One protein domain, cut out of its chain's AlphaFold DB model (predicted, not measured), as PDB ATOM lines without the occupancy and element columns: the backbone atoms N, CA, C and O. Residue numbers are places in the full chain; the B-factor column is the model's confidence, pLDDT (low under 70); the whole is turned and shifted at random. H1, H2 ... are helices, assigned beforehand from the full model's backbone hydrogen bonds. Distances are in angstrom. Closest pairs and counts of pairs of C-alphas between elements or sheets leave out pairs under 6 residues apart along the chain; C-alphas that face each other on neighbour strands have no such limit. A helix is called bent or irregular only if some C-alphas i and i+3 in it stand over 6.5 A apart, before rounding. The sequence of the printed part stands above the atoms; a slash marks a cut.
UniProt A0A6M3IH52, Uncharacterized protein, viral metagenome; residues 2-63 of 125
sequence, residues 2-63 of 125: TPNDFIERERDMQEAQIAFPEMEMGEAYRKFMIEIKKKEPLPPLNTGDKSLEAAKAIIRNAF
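What this domain is: This is residues 2 to 63 of the 125 residues of an uncharacterized protein of viral metagenome (UniProt A0A6M3IH52). A long helix, H1, forms a crossbar with a shorter helix set nearly square to it at each end: H2 crosses it at residues 12 to 19, and H3 meets its beginning at residues 3 to 7. H2 and H3 do not meet each other, and the stretch of residues 38 to 49 spans the distance between them, so that the three helices and this strand-free link make an open frame. The printed part has 62 residues with three named helices, in the order H1, H2, H3 along the chain, and no named strand; its class is all helix. It is only just compact, close to loose, with a radius of gyration of the C-alphas of 12.2 A, and its C-alphas span 30 by 23 by 18 A along their three main axes.

Where its parts are: H1, the longest helix, comprises residues 3 to 19, 17 residues from Pro 3 to Ala 19. Its C-alpha 3 is at (-21.212, 1.154, 3.822) and its C-alpha 19 at (1.740, -4.828, -1.320), 24.3 A apart. Its N-to-C direction is (0.96, -0.26, -0.05), and the x coordinate rises along it. H2 comprises residues 25 to 37, 13 residues from Met 25 to Lys 37, and measures 16.0 A from first to last C-alpha. Its N-to-C direction is (-0.20, -0.31, -0.93), and the z coordinate falls from C-alpha 25 at (-0.822, 3.232, 5.476) to C-alpha 37 at (-6.177, -0.649, -9.116). H2 is neither bent nor irregular, but only just: C-alphas 34 and 37 are 6.1 A apart. H3 comprises residues 50 to 62, 13 residues from Lys 50 to Ala 62, and measures 18.1 A. Its N-to-C direction is (0.07, -0.99, 0.15), and the y coordinate falls from C-alpha 50 at (-22.731, 8.402, 11.085) to C-alpha 62 at (-21.450, -9.630, 10.759).

How they stand to each other: H1 touches both of the other helices, each with a part of its length alone. H1 touches H2 with residues 12 to 19 alone, with 17 pairs of C-alphas within 8 A. The closest C-alphas of the two are those of Ala 16 and Tyr 29, 5.1 A apart. The lines of H1 and H2 stand about perpendicular, at 86 degrees, and their centres are 10.1 A apart. H1 touches H3 with residues 3 to 7 alone, and H3 touches H1 with residues 51 to 55 alone, with 7 pairs of C-alphas within 8 A. The closest C-alphas here are those of Pro 3 and Ala 55, 4.8 A apart. The lines of H1 and H3 stand at 72 degrees, only just about perpendicular, and their centres are 14.6 A apart. H2 and H3 are apart, with no C-alpha of the one within 8 A of the other. In H1 and H3 every O i to N i+4 pair is within hydrogen-bond range, and in H2 8 of 9 pairs are.

The domain as a whole: The two C-alphas farthest apart are those of Glu 35 and Asn 61, 33.0 A. The C-alphas of Thr 2 and Phe 63, the first and last printed, are 19.3 A apart. The printed part has no cut. H1 and H2 are joined by a tight link of 5 residues, and H2 and H3 by a long link of 12 residues, 38 to 49, whose C-alphas lie 8 to 16 A from the mean of all C-alphas. The mean pLDDT of the printed part is 78.7, with 90 for H2, 79 for H1 and 69 for H3. The model's confidence is low, under 70, at 16 residues: 2 to 3, 44 to 55, and 58 to 59.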
ATOM      1  N   THR A   2     -20.762   5.363   1.288       69.00
ATOM      2  CA  THR A   2     -21.718   4.282   1.603       69.00
ATOM      3  C   THR A   2     -21.044   3.193   2.454       69.00
ATOM      4  O   THR A   2     -19.812   3.131   2.487       69.00
ATOM      5  N   PRO A   3     -21.799   2.309   3.140       68.44
ATOM      6  CA  PRO A   3     -21.212   1.154   3.822       68.44
ATOM      7  C   PRO A   3     -20.378   0.257   2.894       68.44
ATOM      8  O   PRO A   3     -19.324  -0.223   3.300       68.44
ATOM      9  N   ASN A   4     -20.797   0.093   1.635       71.75
ATOM     10  CA  ASN A   4     -20.054  -0.688   0.643       71.75
ATOM     11  C   ASN A   4     -18.742  -0.007   0.242       71.75
ATOM     12  O   ASN A   4     -17.713  -0.675   0.190       71.75
ATOM     13  N   ASP A   5     -18.750   1.316   0.048       75.69
ATOM     14  CA  ASP A   5     -17.520   2.075  -0.222       75.69
ATOM     15  C   ASP A   5     -16.529   1.954   0.946       75.69
ATOM     16  O   ASP A   5     -15.317   1.923   0.741       75.69
ATOM     17  N   PHE A   6     -17.033   1.888   2.184       74.94
ATOM     18  CA  PHE A   6     -16.199   1.688   3.366       74.94
ATOM     19  C   PHE A   6     -15.563   0.295   3.381       74.94
ATOM     20  O   PHE A   6     -14.361   0.181   3.601       74.94
ATOM     21  N   ILE A   7     -16.345  -0.751   3.103       75.00
ATOM     22  CA  ILE A   7     -15.843  -2.129   3.018       75.00
ATOM     23  C   ILE A   7     -14.794  -2.258   1.904       75.00
ATOM     24  O   ILE A   7     -13.722  -2.817   2.141       75.00
ATOM     25  N   GLU A   8     -15.063  -1.711   0.712       78.81
ATOM     26  CA  GLU A   8     -14.106  -1.716  -0.405       78.81
ATOM     27  C   GLU A   8     -12.822  -0.975  -0.024       78.81
ATOM     28  O   GLU A   8     -11.728  -1.499  -0.233       78.81
ATOM     29  N   ARG A   9     -12.940   0.190   0.619       81.25
ATOM     30  CA  ARG A   9     -11.782   0.947   1.091       81.25
ATOM     31  C   ARG A   9     -10.948   0.174   2.105       81.25
ATOM     32  O   ARG A   9      -9.729   0.156   1.980       81.25
ATOM     33  N   GLU A  10     -11.566  -0.408   3.129       79.00
ATOM     34  CA  GLU A  10     -10.847  -1.198   4.138       79.00
ATOM     35  C   GLU A  10     -10.098  -2.361   3.477       79.00
ATOM     36  O   GLU A  10      -8.960  -2.651   3.850       79.00
ATOM     37  N   ARG A  11     -10.687  -2.972   2.439       79.44
ATOM     38  CA  ARG A  11     -10.041  -4.036   1.656       79.44
ATOM     39  C   ARG A  11      -8.835  -3.514   0.914       79.44
ATOM     40  O   ARG A  11      -7.747  -4.057   1.072       79.44
ATOM     41  N   ASP A  12      -9.014  -2.438   0.165       86.88
ATOM     42  CA  ASP A  12      -7.934  -1.837  -0.602       86.88
ATOM     43  C   ASP A  12      -6.816  -1.312   0.316       86.88
ATOM     44  O   ASP A  12      -5.648  -1.393  -0.048       86.88
ATOM     45  N   MET A  13      -7.124  -0.837   1.531       83.50
ATOM     46  CA  MET A  13      -6.109  -0.487   2.532       83.50
ATOM     47  C   MET A  13      -5.344  -1.721   3.022       83.50
ATOM     48  O   MET A  13      -4.120  -1.681   3.089       83.50
ATOM     49  N   GLN A  14      -6.010  -2.841   3.307       77.38
ATOM     50  CA  GLN A  14      -5.313  -4.077   3.689       77.38
ATOM     51  C   GLN A  14      -4.448  -4.632   2.550       77.38
ATOM     52  O   GLN A  14      -3.281  -4.962   2.772       77.38
ATOM     53  N   GLU A  15      -4.979  -4.687   1.326       83.31
ATOM     54  CA  GLU A  15      -4.238  -5.116   0.132       83.31
ATOM     55  C   GLU A  15      -3.034  -4.203  -0.135       83.31
ATOM     56  O   GLU A  15      -1.932  -4.690  -0.398       83.31
ATOM     57  N   ALA A  16      -3.204  -2.888   0.013       87.19
ATOM     58  CA  ALA A  16      -2.119  -1.922  -0.088       87.19
ATOM     59  C   ALA A  16      -1.018  -2.173   0.945       87.19
ATOM     60  O   ALA A  16       0.162  -2.078   0.617       87.19
ATOM     61  N   GLN A  17      -1.386  -2.516   2.179       79.75
ATOM     62  CA  GLN A  17      -0.417  -2.796   3.234       79.75
ATOM     63  C   GLN A  17       0.342  -4.104   3.010       79.75
ATOM     64  O   GLN A  17       1.508  -4.208   3.382       79.75
ATOM     65  N   ILE A  18      -0.294  -5.091   2.379       80.62
ATOM     66  CA  ILE A  18       0.370  -6.328   1.951       80.62
ATOM     67  C   ILE A  18       1.330  -6.042   0.787       80.62
ATOM     68  O   ILE A  18       2.440  -6.571   0.767       80.62
ATOM     69  N   ALA A  19       0.924  -5.199  -0.165       84.88
ATOM     70  CA  ALA A  19       1.740  -4.828  -1.320       84.88
ATOM     71  C   ALA A  19       2.931  -3.922  -0.949       84.88
ATOM     72  O   ALA A  19       3.989  -4.013  -1.572       84.88
ATOM     73  N   PHE A  20       2.771  -3.066   0.065       86.81
ATOM     74  CA  PHE A  20       3.763  -2.078   0.501       86.81
ATOM     75  C   PHE A  20       3.970  -2.118   2.032       86.81
ATOM     76  O   PHE A  20       3.625  -1.162   2.729       86.81
ATOM     77  N   PRO A  21       4.546  -3.203   2.581       79.94
ATOM     78  CA  PRO A  21       4.590  -3.448   4.027       79.94
ATOM     79  C   PRO A  21       5.461  -2.466   4.824       79.94
ATOM     80  O   PRO A  21       5.270  -2.331   6.030       79.94
ATOM     81  N   GLU A  22       6.404  -1.783   4.173       85.44
ATOM     82  CA  GLU A  22       7.314  -0.815   4.810       85.44
ATOM     83  C   GLU A  22       6.830   0.643   4.700       85.44
ATOM     84  O   GLU A  22       7.507   1.559   5.164       85.44
ATOM     85  N   MET A  23       5.672   0.879   4.078       84.94
ATOM     86  CA  MET A  23       5.139   2.213   3.805       84.94
ATOM     87  C   MET A  23       4.031   2.593   4.801       84.94
ATOM     88  O   MET A  23       3.292   1.740   5.296       84.94
ATOM     89  N   GLU A  24       3.903   3.892   5.101       85.94
ATOM     90  CA  GLU A  24       2.795   4.410   5.912       85.94
ATOM     91  C   GLU A  24       1.456   4.098   5.229       85.94
ATOM     92  O   GLU A  24       1.349   4.133   4.002       85.94
ATOM     93  N   MET A  25       0.424   3.776   6.012       81.69
ATOM     94  CA  MET A  25      -0.822   3.232   5.476       81.69
ATOM     95  C   MET A  25      -1.506   4.174   4.470       81.69
ATOM     96  O   MET A  25      -1.967   3.740   3.413       81.69
ATOM     97  N   GLY A  26      -1.566   5.472   4.761       83.19
ATOM     98  CA  GLY A  26      -2.156   6.456   3.856       83.19
ATOM     99  C   GLY A  26      -1.402   6.579   2.530       83.19
ATOM    100  O   GLY A  26      -2.023   6.721   1.473       83.19
ATOM    101  N   GLU A  27      -0.072   6.508   2.563       89.38
ATOM    102  CA  GLU A  27       0.766   6.508   1.361       89.38
ATOM    103  C   GLU A  27       0.632   5.206   0.561       89.38
ATOM    104  O   GLU A  27       0.359   5.261  -0.641       89.38
ATOM    105  N   ALA A  28       0.710   4.056   1.235       89.94
ATOM    106  CA  ALA A  28       0.545   2.737   0.630       89.94
ATOM    107  C   ALA A  28      -0.806   2.616  -0.074       89.94
ATOM    108  O   ALA A  28      -0.860   2.192  -1.227       89.94
ATOM    109  N   TYR A  29      -1.893   3.053   0.570       89.50
ATOM    110  CA  TYR A  29      -3.231   3.048  -0.021       89.50
ATOM    111  C   TYR A  29      -3.309   3.904  -1.290       89.50
ATOM    112  O   TYR A  29      -3.784   3.435  -2.323       89.50
ATOM    113  N   ARG A  30      -2.804   5.146  -1.258       91.06
ATOM    114  CA  ARG A  30      -2.798   6.011  -2.454       91.06
ATOM    115  C   ARG A  30      -2.017   5.375  -3.598       91.06
ATOM    116  O   ARG A  30      -2.508   5.346  -4.728       91.06
ATOM    117  N   LYS A  31      -0.828   4.846  -3.300       93.50
ATOM    118  CA  LYS A  31       0.021   4.170  -4.280       93.50
ATOM    119  C   LYS A  31      -0.675   2.948  -4.869       93.50
ATOM    120  O   LYS A  31      -0.718   2.798  -6.083       93.50
ATOM    121  N   PHE A  32      -1.295   2.127  -4.031       93.81
ATOM    122  CA  PHE A  32      -2.054   0.952  -4.444       93.81
ATOM    123  C   PHE A  32      -3.221   1.299  -5.377       93.81
ATOM    124  O   PHE A  32      -3.365   0.698  -6.444       93.81
ATOM    125  N   MET A  33      -4.013   2.315  -5.030       94.69
ATOM    126  CA  MET A  33      -5.149   2.735  -5.853       94.69
ATOM    127  C   MET A  33      -4.708   3.215  -7.238       94.69
ATOM    128  O   MET A  33      -5.276   2.798  -8.250       94.69
ATOM    129  N   ILE A  34      -3.652   4.027  -7.295       93.94
ATOM    130  CA  ILE A  34      -3.156   4.613  -8.545       93.94
ATOM    131  C   ILE A  34      -2.390   3.585  -9.381       93.94
ATOM    132  O   ILE A  34      -2.616   3.460 -10.585       93.94
ATOM    133  N   GLU A  35      -1.459   2.854  -8.773       94.06
ATOM    134  CA  GLU A  35      -0.517   2.011  -9.505       94.06
ATOM    135  C   GLU A  35      -1.084   0.628  -9.810       94.06
ATOM    136  O   GLU A  35      -0.844   0.127 -10.912       94.06
ATOM    137  N   ILE A  36      -1.863   0.047  -8.894       91.56
ATOM    138  CA  ILE A  36      -2.375  -1.325  -9.008       91.56
ATOM    139  C   ILE A  36      -3.833  -1.327  -9.471       91.56
ATOM    140  O   ILE A  36      -4.131  -1.913 -10.511       91.56
ATOM    141  N   LYS A  37      -4.741  -0.646  -8.761       90.12
ATOM    142  CA  LYS A  37      -6.177  -0.649  -9.116       90.12
ATOM    143  C   LYS A  37      -6.516   0.274 -10.289       90.12
ATOM    144  O   LYS A  37      -7.589   0.125 -10.864       90.12
ATOM    145  N   LYS A  38      -5.625   1.208 -10.649       93.50
ATOM    146  CA  LYS A  38      -5.847   2.239 -11.684       93.50
ATOM    147  C   LYS A  38      -7.123   3.060 -11.434       93.50
ATOM    148  O   LYS A  38      -7.837   3.407 -12.372       93.50
ATOM    149  N   LYS A  39      -7.414   3.360 -10.166       90.81
ATOM    150  CA  LYS A  39      -8.587   4.118  -9.705       90.81
ATOM    151  C   LYS A  39      -8.155   5.347  -8.904       90.81
ATOM    152  O   LYS A  39      -7.066   5.383  -8.334       90.81
ATOM    153  N   GLU A  40      -9.035   6.342  -8.827       88.50
ATOM    154  CA  GLU A  40      -8.837   7.479  -7.929       88.50
ATOM    155  C   GLU A  40      -9.034   7.039  -6.462       88.50
ATOM    156  O   GLU A  40      -9.993   6.318  -6.168       88.50
ATOM    157  N   PRO A  41      -8.138   7.420  -5.528       85.00
ATOM    158  CA  PRO A  41      -8.290   7.056  -4.124       85.00
ATOM    159  C   PRO A  41      -9.541   7.692  -3.513       85.00
ATOM    160  O   PRO A  41      -9.768   8.893  -3.649       85.00
ATOM    161  N   LEU A  42     -10.312   6.910  -2.751       79.69
ATOM    162  CA  LEU A  42     -11.443   7.454  -1.992       79.69
ATOM    163  C   LEU A  42     -10.992   8.551  -0.999       79.69
ATOM    164  O   LEU A  42      -9.933   8.416  -0.370       79.69
ATOM    165  N   PRO A  43     -11.806   9.610  -0.802       75.31
ATOM    166  CA  PRO A  43     -11.474  10.738   0.074       75.31
ATOM    167  C   PRO A  43     -11.277  10.280   1.525       75.31
ATOM    168  O   PRO A  43     -11.909   9.305   1.921       75.31
ATOM    169  N   PRO A  44     -10.433  10.938   2.345       68.88
ATOM    170  CA  PRO A  44     -10.135  10.529   3.723       68.88
ATOM    171  C   PRO A  44     -11.390  10.344   4.589       68.88
ATOM    172  O   PRO A  44     -12.386  11.045   4.417       68.88
ATOM    173  N   LEU A  45     -11.338   9.380   5.514       65.12
ATOM    174  CA  LEU A  45     -12.435   9.134   6.450       65.12
ATOM    175  C   LEU A  45     -12.612  10.357   7.355       65.12
ATOM    176  O   LEU A  45     -11.680  10.754   8.052       65.12
ATOM    177  N   ASN A  46     -13.813  10.933   7.364       59.62
ATOM    178  CA  ASN A  46     -14.190  11.916   8.369       59.62
ATOM    179  C   ASN A  46     -14.762  11.167   9.581       59.62
ATOM    180  O   ASN A  46     -15.772  10.473   9.466       59.62
ATOM    181  N   THR A  47     -14.116  11.287  10.739       58.25
ATOM    182  CA  THR A  47     -14.475  10.557  11.969       58.25
ATOM    183  C   THR A  47     -15.841  10.941  12.549       58.25
ATOM    184  O   THR A  47     -16.308  10.276  13.463       58.25
ATOM    185  N   GLY A  48     -16.490  11.996  12.039       58.91
ATOM    186  CA  GLY A  48     -17.836  12.413  12.452       58.91
ATOM    187  C   GLY A  48     -18.994  11.815  11.641       58.91
ATOM    188  O   GLY A  48     -20.149  12.150  11.907       58.91
ATOM    189  N   ASP A  49     -18.725  10.983  10.631       65.00
ATOM    190  CA  ASP A  49     -19.768  10.482   9.732       65.00
ATOM    191  C   ASP A  49     -20.542   9.309  10.365       65.00
ATOM    192  O   ASP A  49     -19.992   8.242  10.636       65.00
ATOM    193  N   LYS A  50     -21.854   9.474  10.575       65.62
ATOM    194  CA  LYS A  50     -22.731   8.402  11.085       65.62
ATOM    195  C   LYS A  50     -22.708   7.154  10.197       65.62
ATOM    196  O   LYS A  50     -22.902   6.053  10.706       65.62
ATOM    197  N   SER A  51     -22.460   7.306   8.894       64.81
ATOM    198  CA  SER A  51     -22.333   6.175   7.967       64.81
ATOM    199  C   SER A  51     -21.073   5.342   8.222       64.81
ATOM    200  O   SER A  51     -21.112   4.127   8.055       64.81
ATOM    201  N   LEU A  52     -19.991   5.964   8.703       63.34
ATOM    202  CA  LEU A  52     -18.744   5.292   9.069       63.34
ATOM    203  C   LEU A  52     -18.921   4.427  10.319       63.34
ATOM    204  O   LEU A  52     -18.519   3.267  10.331       63.34
ATOM    205  N   GLU A  53     -19.548   4.973  11.359       69.19
ATOM    206  CA  GLU A  53     -19.828   4.205  12.577       69.19
ATOM    207  C   GLU A  53     -20.836   3.080  12.312       69.19
ATOM    208  O   GLU A  53     -20.651   1.963  12.792       69.19
ATOM    209  N   ALA A  54     -21.841   3.323  11.463       66.12
ATOM    210  CA  ALA A  54     -22.746   2.275  11.005       66.12
ATOM    211  C   ALA A  54     -22.004   1.177  10.225       66.12
ATOM    212  O   ALA A  54     -22.227  -0.000  10.483       66.12
ATOM    213  N   ALA A  55     -21.089   1.532   9.320       66.94
ATOM    214  CA  ALA A  55     -20.323   0.558   8.548       66.94
ATOM    215  C   ALA A  55     -19.384  -0.273   9.439       66.94
ATOM    216  O   ALA A  55     -19.375  -1.498   9.343       66.94
ATOM    217  N   LYS A  56     -18.668   0.359  10.378       70.81
ATOM    218  CA  LYS A  56     -17.865  -0.357  11.385       70.81
ATOM    219  C   LYS A  56     -18.719  -1.313  12.218       70.81
ATOM    220  O   LYS A  56     -18.296  -2.442  12.465       70.81
ATOM    221  N   ALA A  57     -19.907  -0.878  12.637       71.81
ATOM    222  CA  ALA A  57     -20.834  -1.709  13.396       71.81
ATOM    223  C   ALA A  57     -21.362  -2.889  12.567       71.81
ATOM    224  O   ALA A  57     -21.413  -4.000  13.084       71.81
ATOM    225  N   ILE A  58     -21.698  -2.678  11.289       69.38
ATOM    226  CA  ILE A  58     -22.123  -3.739  10.363       69.38
ATOM    227  C   ILE A  58     -21.026  -4.793  10.238       69.38
ATOM    228  O   ILE A  58     -21.295  -5.967  10.463       69.38
ATOM    229  N   ILE A  59     -19.787  -4.382   9.955       68.81
ATOM    230  CA  ILE A  59     -18.680  -5.329   9.803       68.81
ATOM    231  C   ILE A  59     -18.441  -6.074  11.127       68.81
ATOM    232  O   ILE A  59     -18.378  -7.299  11.137       68.81
ATOM    233  N   ARG A  60     -18.379  -5.371  12.266       71.25
ATOM    234  CA  ARG A  60     -18.168  -6.006  13.580       71.25
ATOM    235  C   ARG A  60     -19.282  -6.993  13.947       71.25
ATOM    236  O   ARG A  60     -18.993  -8.034  14.527       71.25
ATOM    237  N   ASN A  61     -20.536  -6.669  13.637       71.75
ATOM    238  CA  ASN A  61     -21.680  -7.522  13.958       71.75
ATOM    239  C   ASN A  61     -21.837  -8.696  12.993       71.75
ATOM    240  O   ASN A  61     -22.281  -9.752  13.429       71.75
ATOM    241  N   ALA A  62     -21.441  -8.539  11.727       72.19
ATOM    242  CA  ALA A  62     -21.450  -9.630  10.759       72.19
ATOM    243  C   ALA A  62     -20.531 -10.779  11.207       72.19
ATOM    244  O   ALA A  62     -20.844 -11.946  11.007       72.19
ATOM    245  N   PHE A  63     -19.421 -10.473  11.883       79.44
ATOM    246  CA  PHE A  63     -18.452 -11.473  12.318       79.44
ATOM    247  C   PHE A  63     -18.594 -11.873  13.780       79.44
ATOM    248  O   PHE A  63     -17.708 -11.591  14.589       79.44
TER     249      PHE A  63